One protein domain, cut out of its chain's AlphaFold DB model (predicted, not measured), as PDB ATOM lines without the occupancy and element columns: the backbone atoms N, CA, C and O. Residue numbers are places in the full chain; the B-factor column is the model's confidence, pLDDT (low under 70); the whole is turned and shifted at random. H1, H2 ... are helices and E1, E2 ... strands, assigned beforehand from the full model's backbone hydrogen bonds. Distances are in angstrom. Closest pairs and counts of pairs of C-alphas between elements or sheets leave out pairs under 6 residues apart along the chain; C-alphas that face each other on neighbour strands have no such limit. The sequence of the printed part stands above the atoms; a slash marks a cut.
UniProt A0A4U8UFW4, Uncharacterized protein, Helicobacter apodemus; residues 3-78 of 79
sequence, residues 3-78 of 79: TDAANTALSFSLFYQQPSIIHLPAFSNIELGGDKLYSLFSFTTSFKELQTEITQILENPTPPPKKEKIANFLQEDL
ATOM      1  N   THR A   3     166.082 156.669 189.446       94.44
ATOM      2  CA  THR A   3     164.683 156.227 189.590       94.44
ATOM      3  C   THR A   3     164.619 154.710 189.774       94.44
ATOM      4  O   THR A   3     165.597 154.027 189.516       94.44
ATOM      5  N   ASP A   4     163.488 154.170 190.198       92.06
ATOM      6  CA  ASP A   4     163.154 152.741 190.170       92.06
ATOM      7  C   ASP A   4     162.275 152.369 188.956       92.06
ATOM      8  O   ASP A   4     162.135 151.197 188.611       92.06
ATOM      9  N   ALA A   5     161.714 153.364 188.260       91.56
ATOM     10  CA  ALA A   5     160.801 153.179 187.140       91.56
ATOM     11  C   ALA A   5     161.538 153.153 185.788       91.56
ATOM     12  O   ALA A   5     161.924 154.192 185.242       91.56
ATOM     13  N   ALA A   6     161.669 151.960 185.198       87.94
ATOM     14  CA  ALA A   6     162.399 151.751 183.942       87.94
ATOM     15  C   ALA A   6     161.855 152.571 182.755       87.94
ATOM     16  O   ALA A   6     162.636 153.145 182.000       87.94
ATOM     17  N   ASN A   7     160.533 152.709 182.609       89.62
ATOM     18  CA  ASN A   7     159.941 153.488 181.509       89.62
ATOM     19  C   ASN A   7     160.233 154.991 181.629       89.62
ATOM     20  O   ASN A   7     160.466 155.672 180.626       89.62
ATOM     21  N   THR A   8     160.258 155.507 182.859       92.56
ATOM     22  CA  THR A   8     160.647 156.892 183.140       92.56
ATOM     23  C   THR A   8     162.126 157.086 182.829       92.56
ATOM     24  O   THR A   8     162.483 158.048 182.151       92.56
ATOM     25  N   ALA A   9     162.979 156.145 183.259       91.38
ATOM     26  CA  ALA A   9     164.405 156.125 182.941       91.38
ATOM     27  C   ALA A   9     164.654 156.136 181.431       91.38
ATOM     28  O   ALA A   9     165.440 156.950 180.953       91.38
ATOM     29  N   LEU A  10     163.952 155.285 180.680       88.56
ATOM     30  CA  LEU A  10     164.051 155.215 179.227       88.56
ATOM     31  C   LEU A  10     163.664 156.541 178.582       88.56
ATOM     32  O   LEU A  10     164.455 157.114 177.841       88.56
ATOM     33  N   SER A  11     162.478 157.056 178.911       89.44
ATOM     34  CA  SER A  11     161.979 158.311 178.345       89.44
ATOM     35  C   SER A  11     162.956 159.453 178.613       89.44
ATOM     36  O   SER A  11     163.367 160.147 177.687       89.44
ATOM     37  N   PHE A  12     163.408 159.609 179.860       90.81
ATOM     38  CA  PHE A  12     164.401 160.620 180.218       90.81
ATOM     39  C   PHE A  12     165.693 160.463 179.410       90.81
ATOM     40  O   PHE A  12     166.193 161.444 178.858       90.81
ATOM     41  N   SER A  13     166.219 159.238 179.320       87.50
ATOM     42  CA  SER A  13     167.465 158.975 178.606       87.50
ATOM     43  C   SER A  13     167.363 159.313 177.121       87.50
ATOM     44  O   SER A  13     168.273 159.948 176.590       87.50
ATOM     45  N   LEU A  14     166.249 158.966 176.470       86.62
ATOM     46  CA  LEU A  14     166.017 159.252 175.050       86.62
ATOM     47  C   LEU A  14     165.790 160.749 174.785       86.62
ATOM     48  O   LEU A  14     166.375 161.299 173.855       86.62
ATOM     49  N   PHE A  15     164.982 161.429 175.606       87.75
ATOM     50  CA  PHE A  15     164.672 162.850 175.403       87.75
ATOM     51  C   PHE A  15     165.862 163.765 175.691       87.75
ATOM     52  O   PHE A  15     166.113 164.707 174.942       87.75
ATOM     53  N   TYR A  16     166.598 163.507 176.774       87.31
ATOM     54  CA  TYR A  16     167.670 164.394 177.227       87.31
ATOM     55  C   TYR A  16     169.068 163.941 176.804       87.31
ATOM     56  O   TYR A  16     170.032 164.673 177.041       87.31
ATOM     57  N   GLN A  17     169.202 162.758 176.192       83.69
ATOM     58  CA  GLN A  17     170.497 162.171 175.824       83.69
ATOM     59  C   GLN A  17     171.440 162.063 177.038       83.69
ATOM     60  O   GLN A  17     172.636 162.357 176.970       83.69
ATOM     61  N   GLN A  18     170.886 161.705 178.199       84.31
ATOM     62  CA  GLN A  18     171.621 161.567 179.459       84.31
ATOM     63  C   GLN A  18     171.401 160.172 180.045       84.31
ATOM     64  O   GLN A  18     170.301 159.642 179.941       84.31
ATOM     65  N   PRO A  19     172.392 159.576 180.723       82.88
ATOM     66  CA  PRO A  19     172.192 158.289 181.369       82.88
ATOM     67  C   PRO A  19     171.231 158.375 182.564       82.88
ATOM     68  O   PRO A  19     171.100 159.402 183.249       82.88
ATOM     69  N   SER A  20     170.617 157.232 182.854       90.00
ATOM     70  CA  SER A  20     169.802 157.016 184.046       90.00
ATOM     71  C   SER A  20     170.339 155.843 184.863       90.00
ATOM     72  O   SER A  20     170.820 154.853 184.305       90.00
ATOM     73  N   ILE A  21     170.251 155.969 186.186       91.69
ATOM     74  CA  ILE A  21     170.556 154.916 187.151       91.69
ATOM     75  C   ILE A  21     169.222 154.383 187.670       91.69
ATOM     76  O   ILE A  21     168.416 155.142 188.215       91.69
ATOM     77  N   ILE A  22     168.994 153.090 187.477       93.00
ATOM     78  CA  ILE A  22     167.848 152.366 188.006       93.00
ATOM     79  C   ILE A  22     168.242 151.789 189.372       93.00
ATOM     80  O   ILE A  22     169.068 150.880 189.460       93.00
ATOM     81  N   HIS A  23     167.684 152.348 190.446       94.50
ATOM     82  CA  HIS A  23     167.962 151.917 191.812       94.50
ATOM     83  C   HIS A  23     166.822 151.053 192.357       94.50
ATOM     84  O   HIS A  23     165.694 151.520 192.486       94.50
ATOM     85  N   LEU A  24     167.122 149.795 192.690       93.25
ATOM     86  CA  LEU A  24     166.140 148.784 193.093       93.25
ATOM     87  C   LEU A  24     166.500 148.180 194.464       93.25
ATOM     88  O   LEU A  24     166.913 147.025 194.538       93.25
ATOM     89  N   PRO A  25     166.354 148.929 195.573       91.69
ATOM     90  CA  PRO A  25     166.846 148.507 196.891       91.69
ATOM     91  C   PRO A  25     166.103 147.304 197.489       91.69
ATOM     92  O   PRO A  25     166.612 146.653 198.395       91.69
ATOM     93  N   ALA A  26     164.900 147.000 196.992       90.94
ATOM     94  CA  ALA A  26     164.118 145.841 197.419       90.94
ATOM     95  C   ALA A  26     164.560 144.521 196.756       90.94
ATOM     96  O   ALA A  26     164.064 143.458 197.124       90.94
ATOM     97  N   PHE A  27     165.467 144.576 195.776       88.19
ATOM     98  CA  PHE A  27     165.926 143.416 195.020       88.19
ATOM     99  C   PHE A  27     167.299 142.961 195.515       88.19
ATOM    100  O   PHE A  27     168.165 143.772 195.833       88.19
ATOM    101  N   SER A  28     167.514 141.646 195.559       82.38
ATOM    102  CA  SER A  28     168.807 141.050 195.911       82.38
ATOM    103  C   SER A  28     169.710 140.836 194.694       82.38
ATOM    104  O   SER A  28     170.929 140.912 194.823       82.38
ATOM    105  N   ASN A  29     169.122 140.593 193.521       79.69
ATOM    106  CA  ASN A  29     169.816 140.455 192.245       79.69
ATOM    107  C   ASN A  29     168.947 141.015 191.108       79.69
ATOM    108  O   ASN A  29     167.720 141.029 191.214       79.69
ATOM    109  N   ILE A  30     169.585 141.466 190.027       78.62
ATOM    110  CA  ILE A  30     168.921 142.001 188.836       78.62
ATOM    111  C   ILE A  30     169.428 141.215 187.622       78.62
ATOM    112  O   ILE A  30     170.576 141.367 187.207       78.62
ATOM    113  N   GLU A  31     168.564 140.391 187.032       79.75
ATOM    114  CA  GLU A  31     168.855 139.664 185.794       79.75
ATOM    115  C   GLU A  31     168.149 140.343 184.620       79.75
ATOM    116  O   GLU A  31     166.928 140.311 184.500       79.75
ATOM    117  N   LEU A  32     168.931 140.984 183.749       74.88
ATOM    118  CA  LEU A  32     168.423 141.810 182.645       74.88
ATOM    119  C   LEU A  32     168.360 141.065 181.305       74.88
ATOM    120  O   LEU A  32     168.095 141.680 180.279       74.88
ATOM    121  N   GLY A  33     168.644 139.759 181.310       67.56
ATOM    122  CA  GLY A  33     168.440 138.854 180.178       67.56
ATOM    123  C   GLY A  33     168.841 139.416 178.813       67.56
ATOM    124  O   GLY A  33     167.978 139.561 177.968       67.56
ATOM    125  N   GLY A  34     170.115 139.756 178.589       68.62
ATOM    126  CA  GLY A  34     170.671 140.096 177.263       68.62
ATOM    127  C   GLY A  34     170.007 141.242 176.478       68.62
ATOM    128  O   GLY A  34     170.414 141.496 175.345       68.62
ATOM    129  N   ASP A  35     169.013 141.925 177.040       77.25
ATOM    130  CA  ASP A  35     168.230 142.928 176.333       77.25
ATOM    131  C   ASP A  35     169.074 144.190 176.118       77.25
ATOM    132  O   ASP A  35     169.603 144.798 177.061       77.25
ATOM    133  N   LYS A  36     169.191 144.597 174.852       75.25
ATOM    134  CA  LYS A  36     169.910 145.812 174.468       75.25
ATOM    135  C   LYS A  36     169.320 147.053 175.135       75.25
ATOM    136  O   LYS A  36     170.087 147.951 175.487       75.25
ATOM    137  N   LEU A  37     168.008 147.095 175.371       77.62
ATOM    138  CA  LEU A  37     167.336 148.225 176.011       77.62
ATOM    139  C   LEU A  37     167.880 148.460 177.424       77.62
ATOM    140  O   LEU A  37     168.202 149.588 177.798       77.62
ATOM    141  N   TYR A  38     168.051 147.392 178.205       77.19
ATOM    142  CA  TYR A  38     168.575 147.507 179.564       77.19
ATOM    143  C   TYR A  38     170.062 147.880 179.590       77.19
ATOM    144  O   TYR A  38     170.524 148.487 180.553       77.19
ATOM    145  N   SER A  39     170.812 147.634 178.512       78.94
ATOM    146  CA  SER A  39     172.218 148.059 178.410       78.94
ATOM    147  C   SER A  39     172.417 149.588 178.440       78.94
ATOM    148  O   SER A  39     173.540 150.060 178.667       78.94
ATOM    149  N   LEU A  40     171.338 150.359 178.251       80.56
ATOM    150  CA  LEU A  40     171.319 151.824 178.315       80.56
ATOM    151  C   LEU A  40     171.381 152.373 179.746       80.56
ATOM    152  O   LEU A  40     171.744 153.536 179.946       80.56
ATOM    153  N   PHE A  41     171.047 151.560 180.747       85.81
ATOM    154  CA  PHE A  41     170.941 152.002 182.136       85.81
ATOM    155  C   PHE A  41     172.117 151.520 182.989       85.81
ATOM    156  O   PHE A  41     172.856 150.594 182.640       85.81
ATOM    157  N   SER A  42     172.358 152.195 184.109       88.12
ATOM    158  CA  SER A  42     173.047 151.583 185.256       88.12
ATOM    159  C   SER A  42     172.002 150.955 186.157       88.12
ATOM    160  O   SER A  42     170.910 151.501 186.276       88.12
ATOM    161  N   PHE A  43     172.340 149.856 186.817       89.00
ATOM    162  CA  PHE A  43     171.477 149.240 187.815       89.00
ATOM    163  C   PHE A  43     172.250 149.076 189.109       89.00
ATOM    164  O   PHE A  43     173.401 148.649 189.088       89.00
ATOM    165  N   THR A  44     171.609 149.384 190.230       91.19
ATOM    166  CA  THR A  44     172.171 149.079 191.543       91.19
ATOM    167  C   THR A  44     171.070 148.818 192.556       91.19
ATOM    168  O   THR A  44     170.046 149.500 192.596       91.19
ATOM    169  N   THR A  45     171.289 147.831 193.412       93.25
ATOM    170  CA  THR A  45     170.442 147.552 194.577       93.25
ATOM    171  C   THR A  45     171.007 148.204 195.845       93.25
ATOM    172  O   THR A  45     170.318 148.314 196.855       93.25
ATOM    173  N   SER A  46     172.247 148.706 195.802       93.25
ATOM    174  CA  SER A  46     173.000 149.190 196.959       93.25
ATOM    175  C   SER A  46     173.073 150.713 197.005       93.25
ATOM    176  O   SER A  46     173.578 151.363 196.092       93.25
ATOM    177  N   PHE A  47     172.665 151.302 198.132       92.56
ATOM    178  CA  PHE A  47     172.832 152.742 198.367       92.56
ATOM    179  C   PHE A  47     174.300 153.186 198.346       92.56
ATOM    180  O   PHE A  47     174.605 154.293 197.907       92.56
ATOM    181  N   LYS A  48     175.220 152.325 198.794       94.62
ATOM    182  CA  LYS A  48     176.658 152.627 198.800       94.62
ATOM    183  C   LYS A  48     177.215 152.731 197.379       94.62
ATOM    184  O   LYS A  48     178.014 153.620 197.087       94.62
ATOM    185  N   GLU A  49     176.802 151.821 196.503       92.31
ATOM    186  CA  GLU A  49     177.182 151.848 195.089       92.31
ATOM    187  C   GLU A  49     176.564 153.053 194.389       92.31
ATOM    188  O   GLU A  49     177.282 153.790 193.719       92.31
ATOM    189  N   LEU A  50     175.276 153.321 194.638       92.75
ATOM    190  CA  LEU A  50     174.590 154.502 194.118       92.75
ATOM    191  C   LEU A  50     175.322 155.797 194.491       92.75
ATOM    192  O   LEU A  50     175.568 156.637 193.629       92.75
ATOM    193  N   GLN A  51     175.699 155.960 195.764       93.38
ATOM    194  CA  GLN A  51     176.444 157.134 196.219       93.38
ATOM    195  C   GLN A  51     177.788 157.256 195.496       93.38
ATOM    196  O   GLN A  51     178.161 158.346 195.073       93.38
ATOM    197  N   THR A  52     178.496 156.139 195.331       91.81
ATOM    198  CA  THR A  52     179.791 156.104 194.643       91.81
ATOM    199  C   THR A  52     179.649 156.528 193.181       91.81
ATOM    200  O   THR A  52     180.418 157.363 192.710       91.81
ATOM    201  N   GLU A  53     178.642 156.007 192.477       88.31
ATOM    202  CA  GLU A  53     178.379 156.336 191.074       88.31
ATOM    203  C   GLU A  53     177.989 157.812 190.902       88.31
ATOM    204  O   GLU A  53     178.507 158.490 190.016       88.31
ATOM    205  N   ILE A  54     177.144 158.349 191.789       88.06
ATOM    206  CA  ILE A  54     176.780 159.774 191.780       88.06
ATOM    207  C   ILE A  54     178.016 160.651 191.991       88.06
ATOM    208  O   ILE A  54     178.223 161.592 191.226       88.06
ATOM    209  N   THR A  55     178.851 160.348 192.988       90.00
ATOM    210  CA  THR A  55     180.080 161.112 193.248       90.00
ATOM    211  C   THR A  55     181.010 161.094 192.037       90.00
ATOM    212  O   THR A  55     181.474 162.148 191.616       90.00
ATOM    213  N   GLN A  56     181.212 159.931 191.409       86.25
ATOM    214  CA  GLN A  56     182.041 159.816 190.205       86.25
ATOM    215  C   GLN A  56     181.519 160.669 189.042       86.25
ATOM    216  O   GLN A  56     182.318 161.303 188.353       86.25
ATOM    217  N   ILE A  57     180.200 160.712 188.833       81.12
ATOM    218  CA  ILE A  57     179.570 161.548 187.797       81.12
ATOM    219  C   ILE A  57     179.780 163.038 188.088       81.12
ATOM    220  O   ILE A  57     180.024 163.816 187.166       81.12
ATOM    221  N   LEU A  58     179.675 163.446 189.356       84.50
ATOM    222  CA  LEU A  58     179.858 164.841 189.766       84.50
ATOM    223  C   LEU A  58     181.322 165.288 189.656       84.50
ATOM    224  O   LEU A  58     181.581 166.426 189.272       84.50
ATOM    225  N   GLU A  59     182.267 164.404 189.974       87.44
ATOM    226  CA  GLU A  59     183.705 164.689 189.925       87.44
ATOM    227  C   GLU A  59     184.277 164.632 188.500       87.44
ATOM    228  O   GLU A  59     185.203 165.379 188.186       87.44
ATOM    229  N   ASN A  60     183.717 163.794 187.619       78.69
ATOM    230  CA  ASN A  60     184.164 163.628 186.232       78.69
ATOM    231  C   ASN A  60     183.003 163.841 185.241       78.69
ATOM    232  O   ASN A  60     182.444 162.871 184.724       78.69
ATOM    233  N   PRO A  61     182.653 165.100 184.918       65.06
ATOM    234  CA  PRO A  61     181.499 165.433 184.076       65.06
ATOM    235  C   PRO A  61     181.684 165.115 182.581       65.06
ATOM    236  O   PRO A  61     180.799 165.414 181.771       65.06
ATOM    237  N   THR A  62     182.823 164.535 182.189       60.84
ATOM    238  CA  THR A  62     183.102 164.071 180.825       60.84
ATOM    239  C   THR A  62     181.951 163.180 180.343       60.84
ATOM    240  O   THR A  62     181.408 162.421 181.150       60.84
ATOM    241  N   PRO A  63     181.528 163.259 179.064       57.06
ATOM    242  CA  PRO A  63     180.369 162.515 178.589       57.06
ATOM    243  C   PRO A  63     180.548 161.031 178.927       57.06
ATOM    244  O   PRO A  63     181.522 160.428 178.476       57.06
ATOM    245  N   PRO A  64     179.669 160.430 179.748       60.62
ATOM    246  CA  PRO A  64     179.838 159.035 180.098       60.62
ATOM    247  C   PRO A  64     179.677 158.190 178.827       60.62
ATOM    248  O   PRO A  64     178.828 158.523 177.995       60.62
ATOM    249  N   PRO A  65     180.392 157.059 178.696       61.94
ATOM    250  CA  PRO A  65     180.304 156.155 177.538       61.94
ATOM    251  C   PRO A  65     178.870 155.679 177.234       61.94
ATOM    252  O   PRO A  65     178.561 155.202 176.147       61.94
ATOM    253  N   LYS A  66     177.945 155.838 178.188       69.06
ATOM    254  CA  LYS A  66     176.517 155.554 178.012       69.06
ATOM    255  C   LYS A  66     175.789 156.549 177.102       69.06
ATOM    256  O   LYS A  66     174.772 156.174 176.534       69.06
ATOM    257  N   LYS A  67     176.290 157.774 176.918       71.69
ATOM    258  CA  LYS A  67     175.710 158.731 175.958       71.69
ATOM    259  C   LYS A  67     175.867 158.252 174.518       71.69
ATOM    260  O   LYS A  67     174.913 158.326 173.756       71.69
ATOM    261  N   GLU A  68     177.030 157.695 174.185       76.06
ATOM    262  CA  GLU A  68     177.275 157.080 172.875       76.06
ATOM    263  C   GLU A  68     176.344 155.885 172.648       76.06
ATOM    264  O   GLU A  68     175.733 155.772 171.594       76.06
ATOM    265  N   LYS A  69     176.134 155.046 173.671       75.06
ATOM    266  CA  LYS A  69     175.174 153.932 173.588       75.06
ATOM    267  C   LYS A  69     173.735 154.389 173.340       75.06
ATOM    268  O   LYS A  69     173.043 153.761 172.549       75.06
ATOM    269  N   ILE A  70     173.288 155.462 173.996       78.56
ATOM    270  CA  ILE A  70     171.943 156.026 173.784       78.56
ATOM    271  C   ILE A  70     171.811 156.567 172.354       78.56
ATOM    272  O   ILE A  70     170.811 156.297 171.692       78.56
ATOM    273  N   ALA A  71     172.827 157.281 171.861       77.75
ATOM    274  CA  ALA A  71     172.843 157.789 170.494       77.75
ATOM    275  C   ALA A  71     172.810 156.652 169.457       77.75
ATOM    276  O   ALA A  71     172.020 156.717 168.518       77.75
ATOM    277  N   ASN A  72     173.595 155.590 169.659       81.19
ATOM    278  CA  ASN A  72     173.602 154.422 168.775       81.19
ATOM    279  C   ASN A  72     172.258 153.686 168.802       81.19
ATOM    280  O   ASN A  72     171.724 153.356 167.750       81.19
ATOM    281  N   PHE A  73     171.658 153.498 169.982       80.50
ATOM    282  CA  PHE A  73     170.337 152.872 170.103       80.50
ATOM    283  C   PHE A  73     169.255 153.639 169.329       80.50
ATOM    284  O   PHE A  73     168.431 153.035 168.648       80.50
ATOM    285  N   LEU A  74     169.285 154.974 169.376       77.75
ATOM    286  CA  LEU A  74     168.374 155.819 168.599       77.75
ATOM    287  C   LEU A  74     168.569 155.695 167.082       77.75
ATOM    288  O   LEU A  74     167.610 155.891 166.341       77.75
ATOM    289  N   GLN A  75     169.790 155.418 166.627       77.56
ATOM    290  CA  GLN A  75     170.124 155.321 165.205       77.56
ATOM    291  C   GLN A  75     169.901 153.919 164.627       77.56
ATOM    292  O   GLN A  75     169.527 153.812 163.463       77.56
ATOM    293  N   GLU A  76     170.146 152.866 165.410       76.19
ATOM    294  CA  GLU A  76     170.226 151.485 164.914       76.19
ATOM    295  C   GLU A  76     169.032 150.602 165.301       76.19
ATOM    296  O   GLU A  76     168.705 149.687 164.553       76.19
ATOM    297  N   ASP A  77     168.411 150.829 166.464       67.00
ATOM    298  CA  ASP A  77     167.411 149.906 167.028       67.00
ATOM    299  C   ASP A  77     165.983 150.510 167.082       67.00
ATOM    300  O   ASP A  77     165.019 149.780 167.318       67.00
ATOM    301  N   LEU A  78     165.821 151.828 166.881       66.25
ATOM    302  CA  LEU A  78     164.526 152.539 166.942       66.25
ATOM    303  C   LEU A  78     163.946 152.949 165.570       66.25
ATOM    304  O   LEU A  78     162.764 153.297 165.513       66.25
TER     305      LEU A  78
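Overview. This is residues 3 to 78 of the 79 residues of an uncharacterized protein of Helicobacter apodemus (UniProt A0A4U8UFW4). What does the model look like at first sight? A very short pair of parallel strands, E1 and E2, lies in the middle, with H1 over E1 and the first part of H2, residues 47 to 54, near both strands. H3 lies away from the strands, a long loop of residues 24 to 41 joins E1 to E2, and residues 55 to 62, of which 55 to 59 belong to H2, stick out. What is it made of, and how large is it? The printed part has 76 residues, with three named helices and two named strands in the order H1, E1, E2, H2, H3; the sheet has the order E1, E2, and the class is mostly helix. It is compact, with a radius of gyration of the C-alphas of 12.6 A and spans of 34 by 30 by 19 A.

Along the chain. Where does the first helix lie? H1 is residues 6 to 16, 15.3 A long from first to last C-alpha, and C-alpha 6 is at (162.399, 151.751, 183.942). Where are the strands? E1 is residues 21 to 23, 6.1 A long, and E2 is residues 42 to 44, 6.8 A long. Where are the other helices? H2 is residues 47 to 59, 18.2 A long, with C-alpha 47 at (172.832, 152.742, 198.367). H3 is residues 65 to 76, 16.8 A long, and C-alpha 76 is at (170.226, 151.485, 164.914).

Arrangement. How do the strands pair? E1 and E2 are parallel at 21 degrees; N 22 and O 42 are 2.8 A apart and N 44 and O 22 are 3.0 A apart, both within hydrogen-bond range. What comes near them? The closest C-alphas of H1 and E1 are those of Ala 6 and Ile 22, 6.8 A, and those of E2 and H2 are Thr 44 and Leu 50, 6.5 A. How do the helices stand? H1 and H3 only just touch, with 3 pairs of C-alphas within 8 A, the closest Leu 14 and Ile 70 at 6.9 A; H3 does so with residues 70 to 74 alone, and their lines are about perpendicular at 88 degrees. H2 is apart from H1 and from H3. In H1, H2 and H3 every O i to N i+4 pair is within hydrogen-bond range.

Size, cuts and confidence. How far does it reach? The two C-alphas farthest apart are those of Lys 48 and Glu 76, 34.5 A, and the printed part has no cut. Which link is long? E1 to E2 is a long link of 18 residues. Where is confidence low? The mean pLDDT of the printed part is 82.9, and residues 33 to 34, 61 to 66 and 77 to 78 are under 70.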